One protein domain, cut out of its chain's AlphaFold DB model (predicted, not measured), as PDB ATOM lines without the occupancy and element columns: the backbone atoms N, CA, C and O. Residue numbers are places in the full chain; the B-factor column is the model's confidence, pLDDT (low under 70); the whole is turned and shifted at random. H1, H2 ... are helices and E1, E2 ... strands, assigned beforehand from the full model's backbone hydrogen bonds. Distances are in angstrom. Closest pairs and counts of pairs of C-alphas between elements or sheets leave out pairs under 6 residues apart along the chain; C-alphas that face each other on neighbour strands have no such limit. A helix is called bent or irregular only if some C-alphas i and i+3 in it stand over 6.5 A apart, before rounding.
ATOM      1  N   GLY A  24     -41.049 -26.356 -37.533       59.22
ATOM      2  CA  GLY A  24     -39.860 -26.303 -36.674       59.22
ATOM      3  C   GLY A  24     -40.097 -26.574 -35.177       59.22
ATOM      4  O   GLY A  24     -39.155 -26.454 -34.391       59.22
ATOM      5  N   LYS A  25     -41.305 -26.979 -34.755       64.94
ATOM      6  CA  LYS A  25     -41.623 -27.297 -33.348       64.94
ATOM      7  C   LYS A  25     -41.922 -28.785 -33.129       64.94
ATOM      8  O   LYS A  25     -42.303 -29.504 -34.049       64.94
ATOM      9  N   VAL A  26     -41.723 -29.263 -31.902       72.88
ATOM     10  CA  VAL A  26     -42.075 -30.621 -31.455       72.88
ATOM     11  C   VAL A  26     -43.378 -30.561 -30.672       72.88
ATOM     12  O   VAL A  26     -43.471 -29.811 -29.700       72.88
ATOM     13  N   ALA A  27     -44.358 -31.367 -31.080       76.88
ATOM     14  CA  ALA A  27     -45.608 -31.548 -30.353       76.88
ATOM     15  C   ALA A  27     -45.413 -32.515 -29.176       76.88
ATOM     16  O   ALA A  27     -44.888 -33.617 -29.338       76.88
ATOM     17  N   ILE A  28     -45.860 -32.106 -27.994       80.00
ATOM     18  CA  ILE A  28     -45.809 -32.878 -26.756       80.00
ATOM     19  C   ILE A  28     -47.208 -32.852 -26.156       80.00
ATOM     20  O   ILE A  28     -47.745 -31.785 -25.863       80.00
ATOM     21  N   GLN A  29     -47.800 -34.025 -25.956       78.25
ATOM     22  CA  GLN A  29     -49.067 -34.122 -25.242       78.25
ATOM     23  C   GLN A  29     -48.839 -33.822 -23.758       78.25
ATOM     24  O   GLN A  29     -47.884 -34.321 -23.161       78.25
ATOM     25  N   VAL A  30     -49.693 -32.983 -23.177       83.94
ATOM     26  CA  VAL A  30     -49.523 -32.488 -21.807       83.94
ATOM     27  C   VAL A  30     -50.732 -32.863 -20.964       83.94
ATOM     28  O   VAL A  30     -51.856 -32.889 -21.463       83.94
ATOM     29  N   ASP A  31     -50.510 -33.129 -19.677       83.00
ATOM     30  CA  ASP A  31     -51.610 -33.358 -18.744       83.00
ATOM     31  C   ASP A  31     -52.478 -32.098 -18.632       83.00
ATOM     32  O   ASP A  31     -51.959 -30.978 -18.549       83.00
ATOM     33  N   LYS A  32     -53.798 -32.287 -18.589       79.81
ATOM     34  CA  LYS A  32     -54.787 -31.206 -18.528       79.81
ATOM     35  C   LYS A  32     -54.576 -30.269 -17.328       79.81
ATOM     36  O   LYS A  32     -54.850 -29.075 -17.416       79.81
ATOM     37  N   ASN A  33     -54.028 -30.780 -16.225       82.62
ATOM     38  CA  ASN A  33     -53.779 -30.010 -15.006       82.62
ATOM     39  C   ASN A  33     -52.474 -29.203 -15.044       82.62
ATOM     40  O   ASN A  33     -52.230 -28.418 -14.130       82.62
ATOM     41  N   THR A  34     -51.644 -29.356 -16.084       82.62
ATOM     42  CA  THR A  34     -50.330 -28.688 -16.178       82.62
ATOM     43  C   THR A  34     -50.439 -27.168 -16.079       82.62
ATOM     44  O   THR A  34     -49.580 -26.523 -15.483       82.62
ATOM     45  N   LEU A  35     -51.497 -26.595 -16.655       83.12
ATOM     46  CA  LEU A  35     -51.744 -25.154 -16.627       83.12
ATOM     47  C   LEU A  35     -52.745 -24.735 -15.538       83.12
ATOM     48  O   LEU A  35     -52.961 -23.544 -15.361       83.12
ATOM     49  N   ASP A  36     -53.361 -25.673 -14.806       85.69
ATOM     50  CA  ASP A  36     -54.457 -25.374 -13.859       85.69
ATOM     51  C   ASP A  36     -55.540 -24.479 -14.505       85.69
ATOM     52  O   ASP A  36     -55.995 -23.485 -13.936       85.69
ATOM     53  N   LEU A  37     -55.871 -24.792 -15.764       88.75
ATOM     54  CA  LEU A  37     -56.722 -23.975 -16.620       88.75
ATOM     55  C   LEU A  37     -58.195 -24.322 -16.397       88.75
ATOM     56  O   LEU A  37     -58.610 -25.474 -16.555       88.75
ATOM     57  N   LYS A  38     -58.993 -23.309 -16.067       90.31
ATOM     58  CA  LYS A  38     -60.434 -23.434 -15.840       90.31
ATOM     59  C   LYS A  38     -61.195 -22.527 -16.783       90.31
ATOM     60  O   LYS A  38     -60.887 -21.342 -16.882       90.31
ATOM     61  N   PHE A  39     -62.209 -23.086 -17.425       88.50
ATOM     62  CA  PHE A  39     -63.127 -22.337 -18.266       88.50
ATOM     63  C   PHE A  39     -64.480 -22.242 -17.585       88.50
ATOM     64  O   PHE A  39     -65.003 -23.223 -17.062       88.50
ATOM     65  N   THR A  40     -65.046 -21.047 -17.596       89.12
ATOM     66  CA  THR A  40     -66.409 -20.777 -17.147       89.12
ATOM     67  C   THR A  40     -67.124 -19.972 -18.216       89.12
ATOM     68  O   THR A  40     -66.482 -19.288 -19.014       89.12
ATOM     69  N   GLU A  41     -68.447 -20.002 -18.212       86.31
ATOM     70  CA  GLU A  41     -69.249 -19.129 -19.059       86.31
ATOM     71  C   GLU A  41     -70.116 -18.192 -18.220       86.31
ATOM     72  O   GLU A  41     -70.618 -18.576 -17.165       86.31
ATOM     73  N   ASP A  42     -70.274 -16.962 -18.701       83.94
ATOM     74  CA  ASP A  42     -71.354 -16.059 -18.299       83.94
ATOM     75  C   ASP A  42     -72.337 -15.898 -19.477       83.94
ATOM     76  O   ASP A  42     -72.276 -16.678 -20.433       83.94
ATOM     77  N   ASP A  43     -73.279 -14.954 -19.421       82.19
ATOM     78  CA  ASP A  43     -74.321 -14.821 -20.451       82.19
ATOM     79  C   ASP A  43     -73.738 -14.589 -21.859       82.19
ATOM     80  O   ASP A  43     -74.143 -15.249 -22.823       82.19
ATOM     81  N   ASP A  44     -72.722 -13.731 -21.971       87.12
ATOM     82  CA  ASP A  44     -72.202 -13.246 -23.254       87.12
ATOM     83  C   ASP A  44     -70.805 -13.783 -23.596       87.12
ATOM     84  O   ASP A  44     -70.371 -13.699 -24.750       87.12
ATOM     85  N   TYR A  45     -70.089 -14.359 -22.630       88.62
ATOM     86  CA  TYR A  45     -68.667 -14.649 -22.756       88.62
ATOM     87  C   TYR A  45     -68.263 -16.025 -22.230       88.62
ATOM     88  O   TYR A  45     -68.894 -16.631 -21.364       88.62
ATOM     89  N   ILE A  46     -67.130 -16.487 -22.747       87.88
ATOM     90  CA  ILE A  46     -66.336 -17.573 -22.182       87.88
ATOM     91  C   ILE A  46     -65.125 -16.942 -21.503       87.88
ATOM     92  O   ILE A  46     -64.423 -16.116 -22.093       87.88
ATOM     93  N   VAL A  47     -64.892 -17.330 -20.255       89.38
ATOM     94  CA  VAL A  47     -63.806 -16.836 -19.413       89.38
ATOM     95  C   VAL A  47     -62.857 -17.989 -19.127       89.38
ATOM     96  O   VAL A  47     -63.266 -19.006 -18.570       89.38
ATOM     97  N   GLY A  48     -61.593 -17.834 -19.504       89.88
ATOM     98  CA  GLY A  48     -60.518 -18.745 -19.134       89.88
ATOM     99  C   GLY A  48     -59.681 -18.159 -18.005       89.88
ATOM    100  O   GLY A  48     -59.327 -16.980 -18.036       89.88
ATOM    101  N   LYS A  49     -59.368 -18.984 -17.004       90.62
ATOM    102  CA  LYS A  49     -58.509 -18.638 -15.868       90.62
ATOM    103  C   LYS A  49     -57.372 -19.630 -15.745       90.62
ATOM    104  O   LYS A  49     -57.611 -20.832 -15.688       90.62
ATOM    105  N   MET A  50     -56.157 -19.113 -15.659       89.00
ATOM    106  CA  MET A  50     -54.931 -19.875 -15.447       89.00
ATOM    107  C   MET A  50     -54.214 -19.329 -14.219       89.00
ATOM    108  O   MET A  50     -54.145 -18.115 -14.033       89.00
ATOM    109  N   LYS A  51     -53.632 -20.204 -13.401       84.50
ATOM    110  CA  LYS A  51     -52.780 -19.778 -12.289       84.50
ATOM    111  C   LYS A  51     -51.310 -19.827 -12.697       84.50
ATOM    112  O   LYS A  51     -50.823 -20.881 -13.101       84.50
ATOM    113  N   ILE A  52     -50.588 -18.716 -12.544       73.94
ATOM    114  CA  ILE A  52     -49.137 -18.680 -12.778       73.94
ATOM    115  C   ILE A  52     -48.455 -19.512 -11.690       73.94
ATOM    116  O   ILE A  52     -48.487 -19.158 -10.510       73.94
ATOM    117  N   LYS A  53     -47.851 -20.631 -12.090       82.00
ATOM    118  CA  LYS A  53     -47.000 -21.478 -11.240       82.00
ATOM    119  C   LYS A  53     -45.641 -21.629 -11.906       82.00
ATOM    120  O   LYS A  53     -44.779 -20.795 -11.688       82.00
ATOM    121  N   ASP A  54     -45.506 -22.610 -12.791       83.12
ATOM    122  CA  ASP A  54     -44.245 -22.898 -13.486       83.12
ATOM    123  C   ASP A  54     -44.133 -22.172 -14.834       83.12
ATOM    124  O   ASP A  54     -43.044 -22.059 -15.398       83.12
ATOM    125  N   HIS A  55     -45.262 -21.688 -15.359       82.00
ATOM    126  CA  HIS A  55     -45.369 -21.068 -16.675       82.00
ATOM    127  C   HIS A  55     -45.964 -19.662 -16.564       82.00
ATOM    128  O   HIS A  55     -46.935 -19.446 -15.837       82.00
ATOM    129  N   LEU A  56     -45.387 -18.725 -17.315       74.69
ATOM    130  CA  LEU A  56     -45.796 -17.325 -17.395       74.69
ATOM    131  C   LEU A  56     -46.185 -16.982 -18.841       74.69
ATOM    132  O   LEU A  56     -45.434 -17.345 -19.751       74.69
ATOM    133  N   PRO A  57     -47.304 -16.276 -19.090       72.56
ATOM    134  CA  PRO A  57     -47.578 -15.727 -20.411       72.56
ATOM    135  C   PRO A  57     -46.512 -14.716 -20.823       72.56
ATOM    136  O   PRO A  57     -46.149 -13.838 -20.044       72.56
ATOM    137  N   ILE A  58     -46.021 -14.843 -22.052       68.88
ATOM    138  CA  ILE A  58     -45.024 -13.922 -22.626       68.88
ATOM    139  C   ILE A  58     -45.564 -13.123 -23.812       68.88
ATOM    140  O   ILE A  58     -44.889 -12.224 -24.308       68.88
ATOM    141  N   GLU A  59     -46.775 -13.446 -24.260       68.69
ATOM    142  CA  GLU A  59     -47.564 -12.595 -25.138       68.69
ATOM    143  C   GLU A  59     -48.680 -11.922 -24.337       68.69
ATOM    144  O   GLU A  59     -49.140 -12.450 -23.328       68.69
ATOM    145  N   GLU A  60     -49.140 -10.766 -24.807       66.69
ATOM    146  CA  GLU A  60     -50.218  -9.994 -24.173       66.69
ATOM    147  C   GLU A  60     -51.615 -10.509 -24.532       66.69
ATOM    148  O   GLU A  60     -52.622  -9.986 -24.055       66.69
ATOM    149  N   SER A  61     -51.708 -11.515 -25.402       72.31
ATOM    150  CA  SER A  61     -52.983 -11.990 -25.919       72.31
ATOM    151  C   SER A  61     -52.995 -13.489 -26.163       72.31
ATOM    152  O   SER A  61     -51.959 -14.109 -26.394       72.31
ATOM    153  N   VAL A  62     -54.195 -14.054 -26.119       84.44
ATOM    154  CA  VAL A  62     -54.490 -15.434 -26.494       84.44
ATOM    155  C   VAL A  62     -55.170 -15.435 -27.848       84.44
ATOM    156  O   VAL A  62     -55.984 -14.555 -28.135       84.44
ATOM    157  N   ARG A  63     -54.863 -16.423 -28.682       88.88
ATOM    158  CA  ARG A  63     -55.368 -16.469 -30.056       88.88
ATOM    159  C   ARG A  63     -56.299 -17.652 -30.236       88.88
ATOM    160  O   ARG A  63     -55.988 -18.758 -29.809       88.88
ATOM    161  N   TRP A  64     -57.426 -17.412 -30.888       89.12
ATOM    162  CA  TRP A  64     -58.443 -18.418 -31.159       89.12
ATOM    163  C   TRP A  64     -58.452 -18.778 -32.636       89.12
ATOM    164  O   TRP A  64     -58.373 -17.892 -33.491       89.12
ATOM    165  N   TYR A  65     -58.583 -20.068 -32.920       86.81
ATOM    166  CA  TYR A  65     -58.579 -20.624 -34.265       86.81
ATOM    167  C   TYR A  65     -59.678 -21.672 -34.441       86.81
ATOM    168  O   TYR A  65     -60.148 -22.262 -33.468       86.81
ATOM    169  N   SER A  66     -60.049 -21.923 -35.691       84.44
ATOM    170  CA  SER A  66     -60.808 -23.100 -36.119       84.44
ATOM    171  C   SER A  66     -60.192 -23.611 -37.403       84.44
ATOM    172  O   SER A  66     -60.001 -22.823 -38.322       84.44
ATOM    173  N   ASP A  67     -59.840 -24.895 -37.467       77.50
ATOM    174  CA  ASP A  67     -59.210 -25.503 -38.649       77.50
ATOM    175  C   ASP A  67     -58.046 -24.666 -39.236       77.50
ATOM    176  O   ASP A  67     -57.904 -24.520 -40.447       77.50
ATOM    177  N   ASN A  68     -57.190 -24.117 -38.361       71.19
ATOM    178  CA  ASN A  68     -56.082 -23.191 -38.663       71.19
ATOM    179  C   ASN A  68     -56.460 -21.776 -39.141       71.19
ATOM    180  O   ASN A  68     -55.567 -20.944 -39.318       71.19
ATOM    181  N   GLU A  69     -57.742 -21.448 -39.275       77.88
ATOM    182  CA  GLU A  69     -58.192 -20.084 -39.544       77.88
ATOM    183  C   GLU A  69     -58.263 -19.269 -38.253       77.88
ATOM    184  O   GLU A  69     -58.820 -19.704 -37.246       77.88
ATOM    185  N   PHE A  70     -57.682 -18.067 -38.272       82.44
ATOM    186  CA  PHE A  70     -57.730 -17.147 -37.140       82.44
ATOM    187  C   PHE A  70     -59.146 -16.598 -36.944       82.44
ATOM    188  O   PHE A  70     -59.725 -16.017 -37.859       82.44
ATOM    189  N   ILE A  71     -59.666 -16.721 -35.724       83.44
ATOM    190  CA  ILE A  71     -60.970 -16.182 -35.333       83.44
ATOM    191  C   ILE A  71     -60.786 -14.813 -34.681       83.44
ATOM    192  O   ILE A  71     -61.344 -13.810 -35.130       83.44
ATOM    193  N   PHE A  72     -60.045 -14.773 -33.571       84.88
ATOM    194  CA  PHE A  72     -59.917 -13.574 -32.749       84.88
ATOM    195  C   PHE A  72     -58.716 -13.652 -31.804       84.88
ATOM    196  O   PHE A  72     -58.254 -14.738 -31.453       84.88
ATOM    197  N   SER A  73     -58.239 -12.490 -31.354       84.62
ATOM    198  CA  SER A  73     -57.215 -12.375 -30.317       84.62
ATOM    199  C   SER A  73     -57.778 -11.633 -29.112       84.62
ATOM    200  O   SER A  73     -58.360 -10.558 -29.254       84.62
ATOM    201  N   THR A  74     -57.620 -12.210 -27.927       81.44
ATOM    202  CA  THR A  74     -58.150 -11.674 -26.673       81.44
ATOM    203  C   THR A  74     -56.999 -11.285 -25.758       81.44
ATOM    204  O   THR A  74     -56.120 -12.100 -25.499       81.44
ATOM    205  N   ALA A  75     -57.026 -10.065 -25.224       76.94
ATOM    206  CA  ALA A  75     -56.018  -9.606 -24.275       76.94
ATOM    207  C   ALA A  75     -56.025 -10.442 -22.984       76.94
ATOM    208  O   ALA A  75     -57.084 -10.751 -22.427       76.94
ATOM    209  N   LEU A  76     -54.831 -10.769 -22.502       72.44
ATOM    210  CA  LEU A  76     -54.596 -11.376 -21.202       72.44
ATOM    211  C   LEU A  76     -54.631 -10.293 -20.126       72.44
ATOM    212  O   LEU A  76     -53.966  -9.264 -20.231       72.44
ATOM    213  N   ARG A  77     -55.390 -10.538 -19.062       69.25
ATOM    214  CA  ARG A  77     -55.384  -9.713 -17.856       69.25
ATOM    215  C   ARG A  77     -54.647 -10.459 -16.760       69.25
ATOM    216  O   ARG A  77     -55.040 -11.561 -16.387       69.25
ATOM    217  N   ILE A  78     -53.570  -9.858 -16.268       64.62
ATOM    218  CA  ILE A  78     -52.814 -10.359 -15.123       64.62
ATOM    219  C   ILE A  78     -53.199  -9.489 -13.931       64.62
ATOM    220  O   ILE A  78     -52.886  -8.298 -13.904       64.62
ATOM    221  N   ASP A  79     -53.913 -10.064 -12.967       57.44
ATOM    222  CA  ASP A  79     -54.356  -9.313 -11.793       57.44
ATOM    223  C   ASP A  79     -53.152  -8.757 -11.016       57.44
ATOM    224  O   ASP A  79     -52.255  -9.496 -10.621       57.44
ATOM    225  N   GLY A  80     -53.132  -7.445 -10.769       48.53
ATOM    226  CA  GLY A  80     -52.118  -6.803  -9.922       48.53
ATOM    227  C   GLY A  80     -50.767  -6.500 -10.584       48.53
ATOM    228  O   GLY A  80     -49.863  -6.032  -9.893       48.53
ATOM    229  N   VAL A  81     -50.618  -6.700 -11.899       51.12
ATOM    230  CA  VAL A  81     -49.390  -6.366 -12.643       51.12
ATOM    231  C   VAL A  81     -49.683  -5.240 -13.639       51.12
ATOM    232  O   VAL A  81     -50.442  -5.422 -14.585       51.12
ATOM    233  N   ASN A  82     -49.078  -4.062 -13.438       43.94
ATOM    234  CA  ASN A  82     -49.002  -3.042 -14.493       43.94
ATOM    235  C   ASN A  82     -48.167  -3.603 -15.653       43.94
ATOM    236  O   ASN A  82     -47.109  -4.168 -15.391       43.94
ATOM    237  N   SER A  83     -48.639  -3.411 -16.887       42.91
ATOM    238  CA  SER A  83     -48.220  -4.010 -18.172       42.91
ATOM    239  C   SER A  83     -46.727  -4.026 -18.532       42.91
ATOM    240  O   SER A  83     -46.377  -4.546 -19.587       42.91
ATOM    241  N   ASP A  84     -45.832  -3.487 -17.711       41.00
ATOM    242  CA  ASP A  84     -44.407  -3.495 -18.021       41.00
ATOM    243  C   ASP A  84     -43.831  -4.872 -17.686       41.00
ATOM    244  O   ASP A  84     -43.687  -5.250 -16.517       41.00
ATOM    245  N   LEU A  85     -43.490  -5.626 -18.729       46.56
ATOM    246  CA  LEU A  85     -42.766  -6.884 -18.611       46.56
ATOM    247  C   LEU A  85     -41.498  -6.690 -17.745       46.56
ATOM    248  O   LEU A  85     -40.777  -5.699 -17.916       46.56
ATOM    249  N   PRO A  86     -41.151  -7.654 -16.865       45.44
ATOM    250  CA  PRO A  86     -39.952  -7.597 -16.018       45.44
ATOM    251  C   PRO A  86     -38.660  -7.272 -16.787       45.44
ATOM    252  O   PRO A  86     -37.740  -6.665 -16.243       45.44
ATOM    253  N   THR A  87     -38.603  -7.620 -18.077       43.44
ATOM    254  CA  THR A  87     -37.488  -7.346 -18.994       43.44
ATOM    255  C   THR A  87     -37.080  -5.877 -19.074       43.44
ATOM    256  O   THR A  87     -35.886  -5.611 -19.148       43.44
ATOM    257  N   GLU A  88     -38.008  -4.916 -19.035       41.06
ATOM    258  CA  GLU A  88     -37.654  -3.488 -19.144       41.06
ATOM    259  C   GLU A  88     -37.130  -2.917 -17.818       41.06
ATOM    260  O   GLU A  88     -36.225  -2.080 -17.793       41.06
ATOM    261  N   ARG A  89     -37.637  -3.426 -16.688       43.88
ATOM    262  CA  ARG A  89     -37.245  -2.994 -15.334       43.88
ATOM    263  C   ARG A  89     -35.894  -3.561 -14.890       43.88
ATOM    264  O   ARG A  89     -35.254  -3.004 -13.997       43.88
ATOM    265  N   LEU A  90     -35.444  -4.644 -15.526       48.16
ATOM    266  CA  LEU A  90     -34.184  -5.327 -15.226       48.16
ATOM    267  C   LEU A  90     -32.973  -4.786 -16.012       48.16
ATOM    268  O   LEU A  90     -31.843  -5.113 -15.667       48.16
ATOM    269  N   GLN A  91     -33.173  -3.914 -17.011       47.59
ATOM    270  CA  GLN A  91     -32.073  -3.341 -17.810       47.59
ATOM    271  C   GLN A  91     -31.215  -2.307 -17.060       47.59
ATOM    272  O   GLN A  91     -30.120  -1.989 -17.507       47.59
ATOM    273  N   LYS A  92     -31.690  -1.768 -15.929       47.53
ATOM    274  CA  LYS A  92     -31.043  -0.656 -15.197       47.53
ATOM    275  C   LYS A  92     -30.609  -1.032 -13.778       47.53
ATOM    276  O   LYS A  92     -30.663  -0.207 -12.868       47.53
ATOM    277  N   VAL A  93     -30.282  -2.301 -13.546       53.25
ATOM    278  CA  VAL A  93     -29.978  -2.804 -12.202       53.25
ATOM    279  C   VAL A  93     -28.477  -2.778 -11.942       53.25
ATOM    280  O   VAL A  93     -27.741  -3.614 -12.458       53.25
ATOM    281  N   ASP A  94     -28.049  -1.892 -11.046       50.56
ATOM    282  CA  ASP A  94     -26.758  -2.015 -10.370       50.56
ATOM    283  C   ASP A  94     -26.920  -2.948  -9.154       50.56
ATOM    284  O   ASP A  94     -27.647  -2.627  -8.213       50.56
ATOM    285  N   GLY A  95     -26.304  -4.138  -9.182       62.31
ATOM    286  CA  GLY A  95     -26.344  -5.104  -8.070       62.31
ATOM    287  C   GLY A  95     -26.415  -6.581  -8.483       62.31
ATOM    288  O   GLY A  95     -26.086  -6.940  -9.617       62.31
ATOM    289  N   ASP A  96     -26.825  -7.443  -7.543       74.38
ATOM    290  CA  ASP A  96     -27.049  -8.877  -7.778       74.38
ATOM    291  C   ASP A  96     -28.351  -9.098  -8.564       74.38
ATOM    292  O   ASP A  96     -29.458  -9.121  -8.017       74.38
ATOM    293  N   ILE A  97     -28.203  -9.249  -9.881       69.81
ATOM    294  CA  ILE A  97     -29.312  -9.445 -10.815       69.81
ATOM    295  C   ILE A  97     -30.151 -10.684 -10.481       69.81
ATOM    296  O   ILE A  97     -31.358 -10.673 -10.712       69.81
ATOM    297  N   LYS A  98     -29.550 -11.735  -9.903       75.44
ATOM    298  CA  LYS A  98     -30.264 -12.980  -9.587       75.44
ATOM    299  C   LYS A  98     -31.273 -12.745  -8.475       75.44
ATOM    300  O   LYS A  98     -32.444 -13.067  -8.648       75.44
ATOM    301  N   ALA A  99     -30.841 -12.094  -7.395       78.62
ATOM    302  CA  ALA A  99     -31.714 -11.745  -6.279       78.62
ATOM    303  C   ALA A  99     -32.898 -10.870  -6.729       78.62
ATOM    304  O   ALA A  99     -34.031 -11.097  -6.308       78.62
ATOM    305  N   LYS A 100     -32.661  -9.914  -7.636       69.62
ATOM    306  CA  LYS A 100     -33.720  -9.034  -8.147       69.62
ATOM    307  C   LYS A 100     -34.686  -9.738  -9.101       69.62
ATOM    308  O   LYS A 100     -35.885  -9.484  -9.053       69.62
ATOM    309  N   ILE A 101     -34.185 -10.640  -9.947       71.25
ATOM    310  CA  ILE A 101     -35.030 -11.517 -10.767       71.25
ATOM    311  C   ILE A 101     -35.919 -12.373  -9.858       71.25
ATOM    312  O   ILE A 101     -37.123 -12.451 -10.082       71.25
ATOM    313  N   ASP A 102     -35.362 -12.983  -8.814       76.94
ATOM    314  CA  ASP A 102     -36.147 -13.805  -7.892       76.94
ATOM    315  C   ASP A 102     -37.215 -12.997  -7.146       76.94
ATOM    316  O   ASP A 102     -38.341 -13.474  -7.002       76.94
ATOM    317  N   GLU A 103     -36.907 -11.762  -6.744       75.25
ATOM    318  CA  GLU A 103     -37.873 -10.849  -6.127       75.25
ATOM    319  C   GLU A 103     -39.043 -10.519  -7.074       75.25
ATOM    320  O   GLU A 103     -40.207 -10.646  -6.689       75.25
ATOM    321  N   GLU A 104     -38.758 -10.131  -8.322       69.00
ATOM    322  CA  GLU A 104     -39.789  -9.777  -9.308       69.00
ATOM    323  C   GLU A 104     -40.650 -10.985  -9.701       69.00
ATOM    324  O   GLU A 104     -41.876 -10.887  -9.739       69.00
ATOM    325  N   PHE A 105     -40.038 -12.155  -9.917       71.31
ATOM    326  CA  PHE A 105     -40.791 -13.379 -10.200       71.31
ATOM    327  C   PHE A 105     -41.591 -13.863  -8.979       71.31
ATOM    328  O   PHE A 105     -42.686 -14.409  -9.131       71.31
ATOM    329  N   GLY A 106     -41.100 -13.612  -7.763       69.62
ATOM    330  CA  GLY A 106     -41.824 -13.886  -6.522       69.62
ATOM    331  C   GLY A 106     -43.129 -13.094  -6.400       69.62
ATOM    332  O   GLY A 106     -44.120 -13.637  -5.915       69.62
ATOM    333  N   LYS A 107     -43.167 -11.851  -6.905       69.00
ATOM    334  CA  LYS A 107     -44.374 -10.999  -6.904       69.00
ATOM    335  C   LYS A 107     -45.463 -11.501  -7.850       69.00
ATOM    336  O   LYS A 107     -46.634 -11.277  -7.574       69.00
ATOM    337  N   ILE A 108     -45.087 -12.166  -8.945       65.94
ATOM    338  CA  ILE A 108     -46.022 -12.638  -9.983       65.94
ATOM    339  C   ILE A 108     -46.422 -14.110  -9.840       65.94
ATOM    340  O   ILE A 108     -47.355 -14.575 -10.497       65.94
ATOM    341  N   THR A 109     -45.739 -14.858  -8.974       68.12
ATOM    342  CA  THR A 109     -46.065 -16.262  -8.722       68.12
ATOM    343  C   THR A 109     -47.414 -16.363  -8.007       68.12
ATOM    344  O   THR A 109     -47.706 -15.597  -7.093       68.12
ATOM    345  N   ASN A 110     -48.236 -17.343  -8.388       72.19
ATOM    346  CA  ASN A 110     -49.595 -17.582  -7.890       72.19
ATOM    347  C   ASN A 110     -50.648 -16.526  -8.258       72.19
ATOM    348  O   ASN A 110     -51.768 -16.615  -7.748       72.19
ATOM    349  N   ILE A 111     -50.336 -15.587  -9.153       73.81
ATOM    350  CA  ILE A 111     -51.328 -14.666  -9.712       73.81
ATOM    351  C   ILE A 111     -52.235 -15.407 -10.704       73.81
ATOM    352  O   ILE A 111     -51.799 -16.312 -11.423       73.81
ATOM    353  N   ASN A 112     -53.512 -15.020 -10.730       81.31
ATOM    354  CA  ASN A 112     -54.453 -15.491 -11.734       81.31
ATOM    355  C   ASN A 112     -54.348 -14.640 -13.000       81.31
ATOM    356  O   ASN A 112     -54.334 -13.411 -12.957       81.31
ATOM    357  N   VAL A 113     -54.312 -15.333 -14.125       80.75
ATOM    358  CA  VAL A 113     -54.395 -14.764 -15.459       80.75
ATOM    359  C   VAL A 113     -55.780 -15.071 -15.997       80.75
ATOM    360  O   VAL A 113     -56.189 -16.233 -16.022       80.75
ATOM    361  N   GLU A 114     -56.495 -14.037 -16.418       86.56
ATOM    362  CA  GLU A 114     -57.840 -14.137 -16.974       86.56
ATOM    363  C   GLU A 114     -57.852 -13.670 -18.433       86.56
ATOM    364  O   GLU A 114     -57.223 -12.676 -18.798       86.56
ATOM    365  N   PHE A 115     -58.610 -14.367 -19.272       86.94
ATOM    366  CA  PHE A 115     -58.975 -13.900 -20.604       86.94
ATOM    367  C   PHE A 115     -60.444 -14.182 -20.874       86.94
ATOM    368  O   PHE A 115     -61.007 -15.170 -20.402       86.94
ATOM    369  N   LYS A 116     -61.070 -13.291 -21.643       88.75
ATOM    370  CA  LYS A 116     -62.517 -13.270 -21.850       88.75
ATOM    371  C   LYS A 116     -62.853 -13.060 -23.324       88.75
ATOM    372  O   LYS A 116     -62.444 -12.059 -23.907       88.75
ATOM    373  N   ILE A 117     -63.597 -13.986 -23.925       87.88
ATOM    374  CA  ILE A 117     -64.007 -13.917 -25.335       87.88
ATOM    375  C   ILE A 117     -65.528 -13.938 -25.467       87.88
ATOM    376  O   ILE A 117     -66.205 -14.710 -24.794       87.88
ATOM    377  N   GLU A 118     -66.069 -13.077 -26.328       88.06
ATOM    378  CA  GLU A 118     -67.504 -13.034 -26.625       88.06
ATOM    379  C   GLU A 118     -67.940 -14.303 -27.370       88.06
ATOM    380  O   GLU A 118     -67.352 -14.677 -28.387       88.06
ATOM    381  N   LYS A 119     -69.028 -14.934 -26.918       86.38
ATOM    382  CA  LYS A 119     -69.588 -16.144 -27.547       86.38
ATOM    383  C   LYS A 119     -69.998 -15.902 -29.004       86.38
ATOM    384  O   LYS A 119     -69.938 -16.809 -29.831       86.38
ATOM    385  N   ASN A 120     -70.382 -14.667 -29.342       85.00
ATOM    386  CA  ASN A 120     -70.785 -14.275 -30.695       85.00
ATOM    387  C   ASN A 120     -69.672 -14.469 -31.747       85.00
ATOM    388  O   ASN A 120     -69.993 -14.645 -32.925       85.00
ATOM    389  N   LYS A 121     -68.392 -14.496 -31.338       84.94
ATOM    390  CA  LYS A 121     -67.240 -14.645 -32.240       84.94
ATOM    391  C   LYS A 121     -67.214 -16.012 -32.904       84.94
ATOM    392  O   LYS A 121     -66.665 -16.142 -33.989       84.94
ATOM    393  N   PHE A 122     -67.871 -16.993 -32.294       82.75
ATOM    394  CA  PHE A 122     -67.914 -18.360 -32.790       82.75
ATOM    395  C   PHE A 122     -69.199 -18.694 -33.558       82.75
ATOM    396  O   PHE A 122     -69.383 -19.830 -33.985       82.75
ATOM    397  N   LYS A 123     -70.115 -17.730 -33.745       75.88
ATOM    398  CA  LYS A 123     -71.471 -17.960 -34.281       75.88
ATOM    399  C   LYS A 123     -71.499 -18.665 -35.645       75.88
ATOM    400  O   LYS A 123     -72.470 -19.357 -35.940       75.88
ATOM    401  N   TYR A 124     -70.461 -18.474 -36.455       73.62
ATOM    402  CA  TYR A 124     -70.343 -19.019 -37.813       73.62
ATOM    403  C   TYR A 124     -69.232 -20.061 -37.948       73.62
ATOM    404  O   TYR A 124     -68.909 -20.469 -39.057       73.62
ATOM    405  N   THR A 125     -68.633 -20.466 -36.831       75.56
ATOM    406  CA  THR A 125     -67.549 -21.439 -36.816       75.56
ATOM    407  C   THR A 125     -68.131 -22.852 -36.868       75.56
ATOM    408  O   THR A 125     -69.069 -23.185 -36.138       75.56
ATOM    409  N   GLU A 126     -67.575 -23.690 -37.736       71.56
ATOM    410  CA  GLU A 126     -67.865 -25.119 -37.818       71.56
ATOM    411  C   GLU A 126     -66.552 -25.881 -37.615       71.56
ATOM    412  O   GLU A 126     -65.528 -25.471 -38.149       71.56
ATOM    413  N   GLY A 127     -66.577 -26.964 -36.833       75.00
ATOM    414  CA  GLY A 127     -65.377 -27.747 -36.521       75.00
ATOM    415  C   GLY A 127     -64.718 -27.398 -35.177       75.00
ATOM    416  O   GLY A 127     -65.243 -26.576 -34.423       75.00
ATOM    417  N   PRO A 128     -63.618 -28.088 -34.822       83.12
ATOM    418  CA  PRO A 128     -62.935 -27.919 -33.542       83.12
ATOM    419  C   PRO A 128     -62.402 -26.499 -33.351       83.12
ATOM    420  O   PRO A 128     -61.835 -25.908 -34.267       83.12
ATOM    421  N   ILE A 129     -62.514 -25.987 -32.125       87.88
ATOM    422  CA  ILE A 129     -61.935 -24.693 -31.755       87.88
ATOM    423  C   ILE A 129     -60.621 -24.916 -31.030       87.88
ATOM    424  O   ILE A 129     -60.533 -25.735 -30.116       87.88
ATOM    425  N   GLU A 130     -59.623 -24.127 -31.392       90.19
ATOM    426  CA  GLU A 130     -58.312 -24.127 -30.769       90.19
ATOM    427  C   GLU A 130     -58.037 -22.784 -30.098       90.19
ATOM    428  O   GLU A 130     -58.219 -21.719 -30.686       90.19
ATOM    429  N   LEU A 131     -57.553 -22.840 -28.865       90.31
ATOM    430  CA  LEU A 131     -57.008 -21.709 -28.132       90.31
ATOM    431  C   LEU A 131     -55.493 -21.877 -28.028       90.31
ATOM    432  O   LEU A 131     -55.010 -22.860 -27.474       90.31
ATOM    433  N   GLU A 132     -54.746 -20.898 -28.517       90.81
ATOM    434  CA  GLU A 132     -53.295 -20.828 -28.406       90.81
ATOM    435  C   GLU A 132     -52.889 -19.884 -27.269       90.81
ATOM    436  O   GLU A 132     -53.198 -18.687 -27.286       90.81
ATOM    437  N   LEU A 133     -52.160 -20.437 -26.300       88.81
ATOM    438  CA  LEU A 133     -51.476 -19.717 -25.231       88.81
ATOM    439  C   LEU A 133     -49.966 -19.802 -25.447       88.81
ATOM    440  O   LEU A 133     -49.403 -20.895 -25.509       88.81
ATOM    441  N   VAL A 134     -49.293 -18.653 -25.504       83.56
ATOM    442  CA  VAL A 134     -47.831 -18.592 -25.615       83.56
ATOM    443  C   VAL A 134     -47.240 -18.309 -24.242       83.56
ATOM    444  O   VAL A 134     -47.313 -17.193 -23.719       83.56
ATOM    445  N   LEU A 135     -46.679 -19.353 -23.640       82.56
ATOM    446  CA  LEU A 135     -46.145 -19.322 -22.285       82.56
ATOM    447  C   LEU A 135     -44.648 -19.614 -22.302       82.56
ATOM    448  O   LEU A 135     -44.145 -20.269 -23.206       82.56
ATOM    449  N   ALA A 136     -43.935 -19.201 -21.270       76.62
ATOM    450  CA  ALA A 136     -42.562 -19.615 -21.035       76.62
ATOM    451  C   ALA A 136     -42.421 -20.190 -19.633       76.62
ATOM    452  O   ALA A 136     -43.093 -19.749 -18.698       76.62
ATOM    453  N   LYS A 137     -41.527 -21.167 -19.477       83.88
ATOM    454  CA  LYS A 137     -41.149 -21.642 -18.150       83.88
ATOM    455  C   LYS A 137     -40.439 -20.530 -17.396       83.88
ATOM    456  O   LYS A 137     -39.527 -19.901 -17.932       83.88
ATOM    457  N   ILE A 138     -40.835 -20.324 -16.146       77.25
ATOM    458  CA  ILE A 138     -40.238 -19.295 -15.293       77.25
ATOM    459  C   ILE A 138     -38.730 -19.518 -15.154       77.25
ATOM    460  O   ILE A 138     -37.964 -18.578 -15.343       77.25
ATOM    461  N   ASP A 139     -38.286 -20.751 -14.911       83.94
ATOM    462  CA  ASP A 139     -36.858 -21.059 -14.758       83.94
ATOM    463  C   ASP A 139     -36.040 -20.744 -16.020       83.94
ATOM    464  O   ASP A 139     -34.942 -20.187 -15.928       83.94
ATOM    465  N   ASP A 140     -36.592 -21.036 -17.201       77.56
ATOM    466  CA  ASP A 140     -35.936 -20.749 -18.480       77.56
ATOM    467  C   ASP A 140     -35.851 -19.233 -18.726       77.56
ATOM    468  O   ASP A 140     -34.805 -18.733 -19.146       77.56
ATOM    469  N   LEU A 141     -36.906 -18.479 -18.385       72.19
ATOM    470  CA  LEU A 141     -36.896 -17.012 -18.424       72.19
ATOM    471  C   LEU A 141     -35.863 -16.417 -17.463       72.19
ATOM    472  O   LEU A 141     -35.083 -15.554 -17.863       72.19
ATOM    473  N   LYS A 142     -35.824 -16.881 -16.207       72.56
ATOM    474  CA  LYS A 142     -34.850 -16.416 -15.210       72.56
ATOM    475  C   LYS A 142     -33.424 -16.633 -15.702       72.56
ATOM    476  O   LYS A 142     -32.607 -15.714 -15.667       72.56
ATOM    477  N   LYS A 143     -33.134 -17.833 -16.213       81.06
ATOM    478  CA  LYS A 143     -31.825 -18.172 -16.775       81.06
ATOM    479  C   LYS A 143     -31.464 -17.268 -17.953       81.06
ATOM    480  O   LYS A 143     -30.353 -16.746 -17.994       81.06
ATOM    481  N   PHE A 144     -32.397 -17.046 -18.875       71.81
ATOM    482  CA  PHE A 144     -32.196 -16.166 -20.026       71.81
ATOM    483  C   PHE A 144     -31.892 -14.717 -19.626       71.81
ATOM    484  O   PHE A 144     -30.969 -14.114 -20.171       71.81
ATOM    485  N   LEU A 145     -32.617 -14.173 -18.647       68.00
ATOM    486  CA  LEU A 145     -32.403 -12.811 -18.148       68.00
ATOM    487  C   LEU A 145     -31.012 -12.638 -17.526       68.00
ATOM    488  O   LEU A 145     -30.348 -11.635 -17.788       68.00
ATOM    489  N   VAL A 146     -30.544 -13.630 -16.761       74.81
ATOM    490  CA  VAL A 146     -29.173 -13.647 -16.224       74.81
ATOM    491  C   VAL A 146     -28.146 -13.724 -17.357       74.81
ATOM    492  O   VAL A 146     -27.213 -12.926 -17.383       74.81
ATOM    493  N   GLU A 147     -28.334 -14.632 -18.324       72.56
ATOM    494  CA  GLU A 147     -27.422 -14.789 -19.468       72.56
ATOM    495  C   GLU A 147     -27.298 -13.495 -20.297       72.56
ATOM    496  O   GLU A 147     -26.187 -13.130 -20.685       72.56
ATOM    497  N   ILE A 148     -28.406 -12.784 -20.554       67.38
ATOM    498  CA  ILE A 148     -28.384 -11.488 -21.258       67.38
ATOM    499  C   ILE A 148     -27.620 -10.444 -20.454       67.38
ATOM    500  O   ILE A 148     -26.767  -9.753 -21.011       67.38
ATOM    501  N   HIS A 149     -27.934 -10.310 -19.169       67.25
ATOM    502  CA  HIS A 149     -27.329  -9.292 -18.322       67.25
ATOM    503  C   HIS A 149     -25.810  -9.488 -18.198       67.25
ATOM    504  O   HIS A 149     -25.041  -8.538 -18.365       67.25
ATOM    505  N   ASP A 150     -25.357 -10.724 -17.972       73.56
ATOM    506  CA  ASP A 150     -23.928 -11.035 -17.868       73.56
ATOM    507  C   ASP A 150     -23.206 -10.796 -19.201       73.56
ATOM    508  O   ASP A 150     -22.100 -10.246 -19.225       73.56
ATOM    509  N   LYS A 151     -23.854 -11.126 -20.327       66.44
ATOM    510  CA  LYS A 151     -23.311 -10.813 -21.652       66.44
ATOM    511  C   LYS A 151     -23.207  -9.317 -21.908       66.44
ATOM    512  O   LYS A 151     -22.173  -8.898 -22.421       66.44
ATOM    513  N   ALA A 152     -24.221  -8.533 -21.544       63.91
ATOM    514  CA  ALA A 152     -24.209  -7.081 -21.705       63.91
ATOM    515  C   ALA A 152     -23.038  -6.437 -20.942       63.91
ATOM    516  O   ALA A 152     -22.364  -5.570 -21.483       63.91
ATOM    517  N   LYS A 153     -22.712  -6.929 -19.737       65.44
ATOM    518  CA  LYS A 153     -21.545  -6.459 -18.964       65.44
ATOM    519  C   LYS A 153     -20.195  -6.808 -19.588       65.44
ATOM    520  O   LYS A 153     -19.226  -6.082 -19.404       65.44
ATOM    521  N   SER A 154     -20.110  -7.940 -20.282       64.12
ATOM    522  CA  SER A 154     -18.861  -8.429 -20.888       64.12
ATOM    523  C   SER A 154     -18.537  -7.800 -22.249       64.12
ATOM    524  O   SER A 154     -17.572  -8.199 -22.903       64.12
ATOM    525  N   PHE A 155     -19.369  -6.867 -22.705       65.06
ATOM    526  CA  PHE A 155     -19.437  -6.449 -24.091       65.06
ATOM    527  C   PHE A 155     -18.926  -5.017 -24.312       65.06
ATOM    528  O   PHE A 155     -19.251  -4.116 -23.547       65.06
ATOM    529  N   ASP A 156     -18.155  -4.796 -25.384       65.38
ATOM    530  CA  ASP A 156     -17.756  -3.449 -25.817       65.38
ATOM    531  C   ASP A 156     -18.826  -2.846 -26.735       65.38
ATOM    532  O   ASP A 156     -18.886  -3.146 -27.932       65.38
ATOM    533  N   GLU A 157     -19.652  -1.967 -26.168       62.03
ATOM    534  CA  GLU A 157     -20.741  -1.248 -26.845       62.03
ATOM    535  C   GLU A 157     -20.297  -0.452 -28.082       62.03
ATOM    536  O   GLU A 157     -21.111  -0.166 -28.962       62.03
ATOM    537  N   ASN A 158     -19.002  -0.153 -28.209       68.25
ATOM    538  CA  ASN A 158     -18.462   0.600 -29.339       68.25
ATOM    539  C   ASN A 158     -18.153  -0.279 -30.564       68.25
ATOM    540  O   ASN A 158     -17.925   0.245 -31.659       68.25
ATOM    541  N   ASN A 159     -18.173  -1.610 -30.423       74.75
ATOM    542  CA  ASN A 159     -17.926  -2.538 -31.522       74.75
ATOM    543  C   ASN A 159     -19.235  -2.991 -32.193       74.75
ATOM    544  O   ASN A 159     -19.891  -3.938 -31.761       74.75
ATOM    545  N   LYS A 160     -19.576  -2.359 -33.324       71.00
ATOM    546  CA  LYS A 160     -20.807  -2.635 -34.090       71.00
ATOM    547  C   LYS A 160     -20.990  -4.098 -34.509       71.00
ATOM    548  O   LYS A 160     -22.110  -4.599 -34.469       71.00
ATOM    549  N   GLU A 161     -19.925  -4.784 -34.924       76.62
ATOM    550  CA  GLU A 161     -20.016  -6.191 -35.347       76.62
ATOM    551  C   GLU A 161     -20.371  -7.085 -34.160       76.62
ATOM    552  O   GLU A 161     -21.210  -7.986 -34.241       76.62
ATOM    553  N   ALA A 162     -19.760  -6.786 -33.023       66.19
ATOM    554  CA  ALA A 162     -19.979  -7.522 -31.806       66.19
ATOM    555  C   ALA A 162     -21.388  -7.214 -31.221       66.19
ATOM    556  O   ALA A 162     -22.022  -8.126 -30.684       66.19
ATOM    557  N   VAL A 163     -21.930  -5.996 -31.423       63.19
ATOM    558  CA  VAL A 163     -23.303  -5.600 -31.022       63.19
ATOM    559  C   VAL A 163     -24.304  -6.434 -31.806       63.19
ATOM    560  O   VAL A 163     -25.187  -7.066 -31.231       63.19
ATOM    561  N   GLU A 164     -24.136  -6.475 -33.126       67.56
ATOM    562  CA  GLU A 164     -25.035  -7.192 -34.022       67.56
ATOM    563  C   GLU A 164     -25.006  -8.705 -33.767       67.56
ATOM    564  O   GLU A 164     -26.047  -9.363 -33.750       67.56
ATOM    565  N   LYS A 165     -23.824  -9.268 -33.488       70.56
ATOM    566  CA  LYS A 165     -23.681 -10.676 -33.101       70.56
ATOM    567  C   LYS A 165     -24.396 -10.988 -31.784       70.56
ATOM    568  O   LYS A 165     -25.014 -12.046 -31.663       70.56
ATOM    569  N   ASN A 166     -24.326 -10.086 -30.807       64.38
ATOM    570  CA  ASN A 166     -25.033 -10.246 -29.539       64.38
ATOM    571  C   ASN A 166     -26.547 -10.091 -29.689       64.38
ATOM    572  O   ASN A 166     -27.279 -10.877 -29.090       64.38
ATOM    573  N   ARG A 167     -27.010  -9.148 -30.517       63.50
ATOM    574  CA  ARG A 167     -28.429  -8.978 -30.853       63.50
ATOM    575  C   ARG A 167     -29.000 -10.256 -31.462       63.50
ATOM    576  O   ARG A 167     -29.969 -10.783 -30.932       63.50
ATOM    577  N   LYS A 168     -28.339 -10.806 -32.486       65.12
ATOM    578  CA  LYS A 168     -28.743 -12.078 -33.110       65.12
ATOM    579  C   LYS A 168     -28.756 -13.236 -32.119       65.12
ATOM    580  O   LYS A 168     -29.736 -13.955 -32.035       65.12
ATOM    581  N   TRP A 169     -27.709 -13.374 -31.304       73.38
ATOM    582  CA  TRP A 169     -27.681 -14.407 -30.266       73.38
ATOM    583  C   TRP A 169     -28.846 -14.271 -29.270       73.38
ATOM    584  O   TRP A 169     -29.407 -15.282 -28.851       73.38
ATOM    585  N   ALA A 170     -29.197 -13.043 -28.872       62.19
ATOM    586  CA  ALA A 170     -30.305 -12.784 -27.956       62.19
ATOM    587  C   ALA A 170     -31.662 -13.071 -28.614       62.19
ATOM    588  O   ALA A 170     -32.542 -13.609 -27.948       62.19
ATOM    589  N   GLU A 171     -31.813 -12.760 -29.902       62.72
ATOM    590  CA  GLU A 171     -32.988 -13.097 -30.712       62.72
ATOM    591  C   GLU A 171     -33.155 -14.615 -30.837       62.72
ATOM    592  O   GLU A 171     -34.180 -15.133 -30.403       62.72
ATOM    593  N   ASP A 172     -32.117 -15.339 -31.264       65.56
ATOM    594  CA  ASP A 172     -32.136 -16.804 -31.383       65.56
ATOM    595  C   ASP A 172     -32.484 -17.474 -30.039       65.56
ATOM    596  O   ASP A 172     -33.286 -18.408 -29.950       65.56
ATOM    597  N   LYS A 173     -31.888 -16.981 -28.944       67.25
ATOM    598  CA  LYS A 173     -32.186 -17.466 -27.592       67.25
ATOM    599  C   LYS A 173     -33.617 -17.147 -27.182       67.25
ATOM    600  O   LYS A 173     -34.277 -18.024 -26.627       67.25
ATOM    601  N   ARG A 174     -34.109 -15.939 -27.463       64.25
ATOM    602  CA  ARG A 174     -35.488 -15.538 -27.174       64.25
ATOM    603  C   ARG A 174     -36.484 -16.422 -27.914       64.25
ATOM    604  O   ARG A 174     -37.473 -16.813 -27.312       64.25
ATOM    605  N   GLU A 175     -36.218 -16.774 -29.167       66.38
ATOM    606  CA  GLU A 175     -37.079 -17.649 -29.975       66.38
ATOM    607  C   GLU A 175     -37.140 -19.095 -29.455       66.38
ATOM    608  O   GLU A 175     -38.119 -19.800 -29.699       66.38
ATOM    609  N   SER A 176     -36.139 -19.529 -28.680       69.31
ATOM    610  CA  SER A 176     -36.084 -20.878 -28.097       69.31
ATOM    611  C   SER A 176     -36.887 -21.064 -26.797       69.31
ATOM    612  O   SER A 176     -37.066 -22.193 -26.343       69.31
ATOM    613  N   ILE A 177     -37.363 -19.974 -26.186       71.69
ATOM    614  CA  ILE A 177     -38.030 -19.964 -24.871       71.69
ATOM    615  C   ILE A 177     -39.553 -20.209 -24.933       71.69
ATOM    616  O   ILE A 177     -40.064 -20.921 -24.063       71.69
ATOM    617  N   PRO A 178     -40.307 -19.638 -25.896       78.75
ATOM    618  CA  PRO A 178     -41.749 -19.812 -25.984       78.75
ATOM    619  C   PRO A 178     -42.168 -21.276 -26.119       78.75
ATOM    620  O   PRO A 178     -41.655 -22.020 -26.952       78.75
ATOM    621  N   ILE A 179     -43.181 -21.662 -25.356       84.12
ATOM    622  CA  ILE A 179     -43.926 -22.909 -25.484       84.12
ATOM    623  C   ILE A 179     -45.354 -22.536 -25.878       84.12
ATOM    624  O   ILE A 179     -46.031 -21.778 -25.182       84.12
ATOM    625  N   TYR A 180     -45.819 -23.085 -26.995       87.44
ATOM    626  CA  TYR A 180     -47.152 -22.821 -27.523       87.44
ATOM    627  C   TYR A 180     -48.085 -23.920 -27.035       87.44
ATOM    628  O   TYR A 180     -47.991 -25.057 -27.487       87.44
ATOM    629  N   TYR A 181     -48.963 -23.602 -26.097       89.19
ATOM    630  CA  TYR A 181     -49.993 -24.515 -25.630       89.19
ATOM    631  C   TYR A 181     -51.243 -24.323 -26.477       89.19
ATOM    632  O   TYR A 181     -51.868 -23.266 -26.430       89.19
ATOM    633  N   VAL A 182     -51.599 -25.347 -27.243       89.75
ATOM    634  CA  VAL A 182     -52.833 -25.402 -28.022       89.75
ATOM    635  C   VAL A 182     -53.842 -26.238 -27.252       89.75
ATOM    636  O   VAL A 182     -53.611 -27.418 -26.980       89.75
ATOM    637  N   ILE A 183     -54.941 -25.598 -26.872       90.56
ATOM    638  CA  ILE A 183     -56.078 -26.198 -26.186       90.56
ATOM    639  C   ILE A 183     -57.184 -26.403 -27.213       90.56
ATOM    640  O   ILE A 183     -57.732 -25.430 -27.729       90.56
ATOM    641  N   THR A 184     -57.506 -27.656 -27.510       89.06
ATOM    642  CA  THR A 184     -58.471 -28.012 -28.552       89.06
ATOM    643  C   THR A 184     -59.774 -28.492 -27.932       89.06
ATOM    644  O   THR A 184     -59.801 -29.493 -27.216       89.06
ATOM    645  N   PHE A 185     -60.866 -27.814 -28.269       86.94
ATOM    646  CA  PHE A 185     -62.232 -28.199 -27.942       86.94
ATOM    647  C   PHE A 185     -62.848 -28.926 -29.139       86.94
ATOM    648  O   PHE A 185     -63.145 -28.316 -30.168       86.94
ATOM    649  N   LYS A 186     -63.047 -30.241 -29.011       79.88
ATOM    650  CA  LYS A 186     -63.580 -31.081 -30.100       79.88
ATOM    651  C   LYS A 186     -65.099 -30.991 -30.240       79.88
ATOM    652  O   LYS A 186     -65.629 -31.171 -31.332       79.88
ATOM    653  N   ASN A 187     -65.803 -30.675 -29.154       68.00
ATOM    654  CA  ASN A 187     -67.265 -30.664 -29.113       68.00
ATOM    655  C   ASN A 187     -67.839 -29.278 -29.428       68.00
ATOM    656  O   ASN A 187     -68.515 -28.653 -28.599       68.00
ATOM    657  N   PHE A 188     -67.567 -28.802 -30.640       69.88
ATOM    658  CA  PHE A 188     -68.151 -27.572 -31.154       69.88
ATOM    659  C   PHE A 188     -69.242 -27.875 -32.183       69.88
ATOM    660  O   PHE A 188     -69.011 -28.557 -33.180       69.88
ATOM    661  N   SER A 189     -70.457 -27.383 -31.939       63.56
ATOM    662  CA  SER A 189     -71.575 -27.545 -32.873       63.56
ATOM    663  C   SER A 189     -72.407 -26.273 -32.929       63.56
ATOM    664  O   SER A 189     -72.837 -25.763 -31.893       63.56
ATOM    665  N   LYS A 190     -72.657 -25.770 -34.146       61.81
ATOM    666  CA  LYS A 190     -73.541 -24.620 -34.419       61.81
ATOM    667  C   LYS A 190     -73.235 -23.387 -33.557       61.81
ATOM    668  O   LYS A 190     -74.144 -22.783 -32.984       61.81
ATOM    669  N   GLY A 191     -71.961 -23.030 -33.426       58.31
ATOM    670  CA  GLY A 191     -71.580 -21.834 -32.682       58.31
ATOM    671  C   GLY A 191     -71.605 -21.975 -31.154       58.31
ATOM    672  O   GLY A 191     -71.536 -20.959 -30.463       58.31
ATOM    673  N   LYS A 192     -71.723 -23.196 -30.610       65.50
ATOM    674  CA  LYS A 192     -71.730 -23.452 -29.162       65.50
ATOM    675  C   LYS A 192     -70.649 -24.445 -28.739       65.50
ATOM    676  O   LYS A 192     -70.589 -25.568 -29.241       65.50
ATOM    677  N   LEU A 193     -69.866 -24.037 -27.740       68.69
ATOM    678  CA  LEU A 193     -69.042 -24.927 -26.923       68.69
ATOM    679  C   LEU A 193     -69.986 -25.698 -26.000       68.69
ATOM    680  O   LEU A 193     -70.576 -25.124 -25.091       68.69
ATOM    681  N   THR A 194     -70.198 -26.981 -26.285       66.50
ATOM    682  CA  THR A 194     -71.185 -27.791 -25.546       66.50
ATOM    683  C   THR A 194     -70.660 -28.314 -24.213       66.50
ATOM    684  O   THR A 194     -71.451 -28.558 -23.306       66.50
ATOM    685  N   ASN A 195     -69.339 -28.456 -24.073       76.69
ATOM    686  CA  ASN A 195     -68.686 -28.807 -22.820       76.69
ATOM    687  C   ASN A 195     -67.316 -28.121 -22.730       76.69
ATOM    688  O   ASN A 195     -66.393 -28.477 -23.461       76.69
ATOM    689  N   LEU A 196     -67.188 -27.144 -21.830       81.88
ATOM    690  CA  LEU A 196     -65.935 -26.419 -21.596       81.88
ATOM    691  C   LEU A 196     -64.886 -27.252 -20.839       81.88
ATOM    692  O   LEU A 196     -63.718 -26.873 -20.812       81.88
ATOM    693  N   ASP A 197     -65.279 -28.394 -20.268       83.25
ATOM    694  CA  ASP A 197     -64.373 -29.345 -19.627       83.25
ATOM    695  C   ASP A 197     -63.859 -30.429 -20.586       83.25
ATOM    696  O   ASP A 197     -62.971 -31.191 -20.210       83.25
ATOM    697  N   ASP A 198     -64.362 -30.529 -21.815       84.88
ATOM    698  CA  ASP A 198     -63.885 -31.528 -22.778       84.88
ATOM    699  C   ASP A 198     -62.897 -30.906 -23.770       84.88
ATOM    700  O   ASP A 198     -63.256 -30.487 -24.877       84.88
ATOM    701  N   TYR A 199     -61.643 -30.794 -23.327       87.56
ATOM    702  CA  TYR A 199     -60.544 -30.267 -24.125       87.56
ATOM    703  C   TYR A 199     -59.261 -31.079 -23.949       87.56
ATOM    704  O   TYR A 199     -58.989 -31.646 -22.887       87.56
ATOM    705  N   GLU A 200     -58.439 -31.068 -24.993       88.69
ATOM    706  CA  GLU A 200     -57.090 -31.634 -24.999       88.69
ATOM    707  C   GLU A 200     -56.049 -30.514 -25.042       88.69
ATOM    708  O   GLU A 200     -56.300 -29.463 -25.626       88.69
ATOM    709  N   ILE A 201     -54.878 -30.738 -24.437       89.62
ATOM    710  CA  ILE A 201     -53.752 -29.799 -24.489       89.62
ATOM    711  C   ILE A 201     -52.572 -30.447 -25.216       89.62
ATOM    712  O   ILE A 201     -52.097 -31.522 -24.836       89.62
ATOM    713  N   VAL A 202     -52.042 -29.739 -26.211       87.69
ATOM    714  CA  VAL A 202     -50.775 -30.062 -26.873       87.69
ATOM    715  C   VAL A 202     -49.827 -28.877 -26.731       87.69
ATOM    716  O   VAL A 202     -50.174 -27.754 -27.079       87.69
ATOM    717  N   ALA A 203     -48.620 -29.114 -26.226       87.25
ATOM    718  CA  ALA A 203     -47.556 -28.118 -26.193       87.25
ATOM    719  C   ALA A 203     -46.634 -28.282 -27.400       87.25
ATOM    720  O   ALA A 203     -46.109 -29.368 -27.637       87.25
ATOM    721  N   TYR A 204     -46.365 -27.193 -28.108       83.69
ATOM    722  CA  TYR A 204     -45.376 -27.125 -29.175       83.69
ATOM    723  C   TYR A 204     -44.160 -26.352 -28.680       83.69
ATOM    724  O   TYR A 204     -44.263 -25.183 -28.298       83.69
ATOM    725  N   LYS A 205     -43.001 -27.009 -28.686       81.12
ATOM    726  CA  LYS A 205     -41.721 -26.411 -28.286       81.12
ATOM    727  C   LYS A 205     -40.800 -26.250 -29.490       81.12
ATOM    728  O   LYS A 205     -40.824 -27.132 -30.348       81.12
ATOM    729  N   PRO A 206     -39.975 -25.194 -29.562       69.12
ATOM    730  CA  PRO A 206     -38.912 -25.091 -30.554       69.12
ATOM    731  C   PRO A 206     -38.051 -26.357 -30.535       69.12
ATOM    732  O   PRO A 206     -37.664 -26.822 -29.460       69.12
ATOM    733  N   LYS A 207     -37.780 -26.938 -31.709       64.75
ATOM    734  CA  LYS A 207     -36.884 -28.094 -31.818       64.75
ATOM    735  C   LYS A 207     -35.506 -27.717 -31.297       64.75
ATOM    736  O   LYS A 207     -34.914 -26.731 -31.733       64.75
ATOM    737  N   SER A 208     -34.964 -28.526 -30.395       56.16
ATOM    738  CA  SER A 208     -33.550 -28.409 -30.051       56.16
ATOM    739  C   SER A 208     -32.695 -29.034 -31.161       56.16
ATOM    740  O   SER A 208     -33.040 -30.084 -31.704       56.16
TER     741      SER A 208
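Overview. This is residues 24 to 208 of the 252 residues of an uncharacterized protein of Nosema bombycis (strain CQ1 / CVCC 102059) (UniProt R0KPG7). One end of the domain is a body of strands in which a strongly twisted, branched sheet of seven strands, E1 E4 E5 E6 E8 E9 E10, and a smaller sheet, E2 E3 E7, form a sandwich, two sheets partly face to face with their strands crossed at 41 degrees. From this body a helical hairpin, H5 and H6, reaches out as a long arm, with H3 packed on H5, and residues 156 to 162 stick out at the tip. The printed part has 185 residues with six named helices and ten named strands, in the order E1 H1 E2 E3 E4 E5 E6 H2 H3 E7 H4 E8 H5 H6 E9 E10, and its class is mixed, helices and strands. Neighbour strands are antiparallel in both sheets, and the smaller one runs E2, E3, E7. The whole is only just compact, close to loose, with a radius of gyration of the C-alphas of 19.0 A, and it is elongated, spanning 60 by 34 by 27 A.

Arrangement. E8, residues 129 to 137, has E4, residues 55 to 57, and E5, residues 61 to 66, on one side and E9, residues 179 to 185, on the other side. Within hydrogen-bond range are N 136 and O 56, 2.8 A, N 130 and O 65, 2.8 A, and N 131 and O 183, 2.8 A. E5 forms a hairpin with the edge strand E6, residues 69 to 75, where N 62 and O 74 are 2.8 A apart. E9 forms a hairpin with E10, residues 199 to 206, with N 182 and O 202 at 2.8 A. E1, residues 25 to 29, is an edge strand beside E10, with N 26 and O 205 at 2.8 A. In the smaller sheet E3, residues 45 to 51, is the inner strand; it forms a hairpin with E2, residues 38 to 41, with N 40 and O 47 at 2.9 A, and is the neighbour of E7, residues 112 to 118, with N 48 and O 115 at 2.9 A. The parts of the sheets that face each other are 9.7 A apart, centre to centre. H1, residues 32 to 35, irregular with C-alphas 32 and 35 at 7.0 A, is on the branched sheet at a height of 5.6 A, over none of its strands. H4, residues 119 to 122, only grazes both sheets. H5, residues 138 to 153, only grazes the branched sheet with residues 138 to 141. H5 and H6, residues 160 to 175, a helical hairpin, run opposite ways at a shallow tilt of 3 degrees. They only just touch, with 3 pairs of C-alphas within 8 A, through residues 144 to 148 and 170 to 174 alone; the closest C-alphas, of Ile 148 and Ala 170, are 7.1 A apart. H3, residues 97 to 108, touches H5, opposite ways at a shallow tilt of 34 degrees, only just short of steep; the closest C-alphas, of Ile 101 and Lys 142, are 6.6 A apart. H2, residues 86 to 89, is close to H3 but not clearly touching, with the closest C-alphas, of Pro 86 and Glu 104, 7.1 A apart. Every O i to N i+4 pair is within hydrogen-bond range in H5 and H6, and 7 of 8 are in H3; H1, H2 and H4 are too short for such a pair.

Along the chain. E1 begins at C-alpha 25, (-41.623, -27.297, -33.348). From first to last C-alpha E8 measures 25.0 A, E10 23.2 A, H5 23.0 A, H6 22.5 A, E7 20.0 A and H3 17.0 A. H5 ends at C-alpha 153, (-21.545, -6.459, -18.964), and E10 at C-alpha 206, (-38.912, -25.091, -30.554).

Size, cuts and confidence. The two C-alphas farthest apart, of Asn 158 and Lys 190, are 60.8 A apart. The printed part has no cut. The link E9 to E10, residues 186 to 198, is long. The mean pLDDT of the printed part is 74.3; 66 residues are under 70, among them residues 77 to 95, 151 to 158 and 187 to 194.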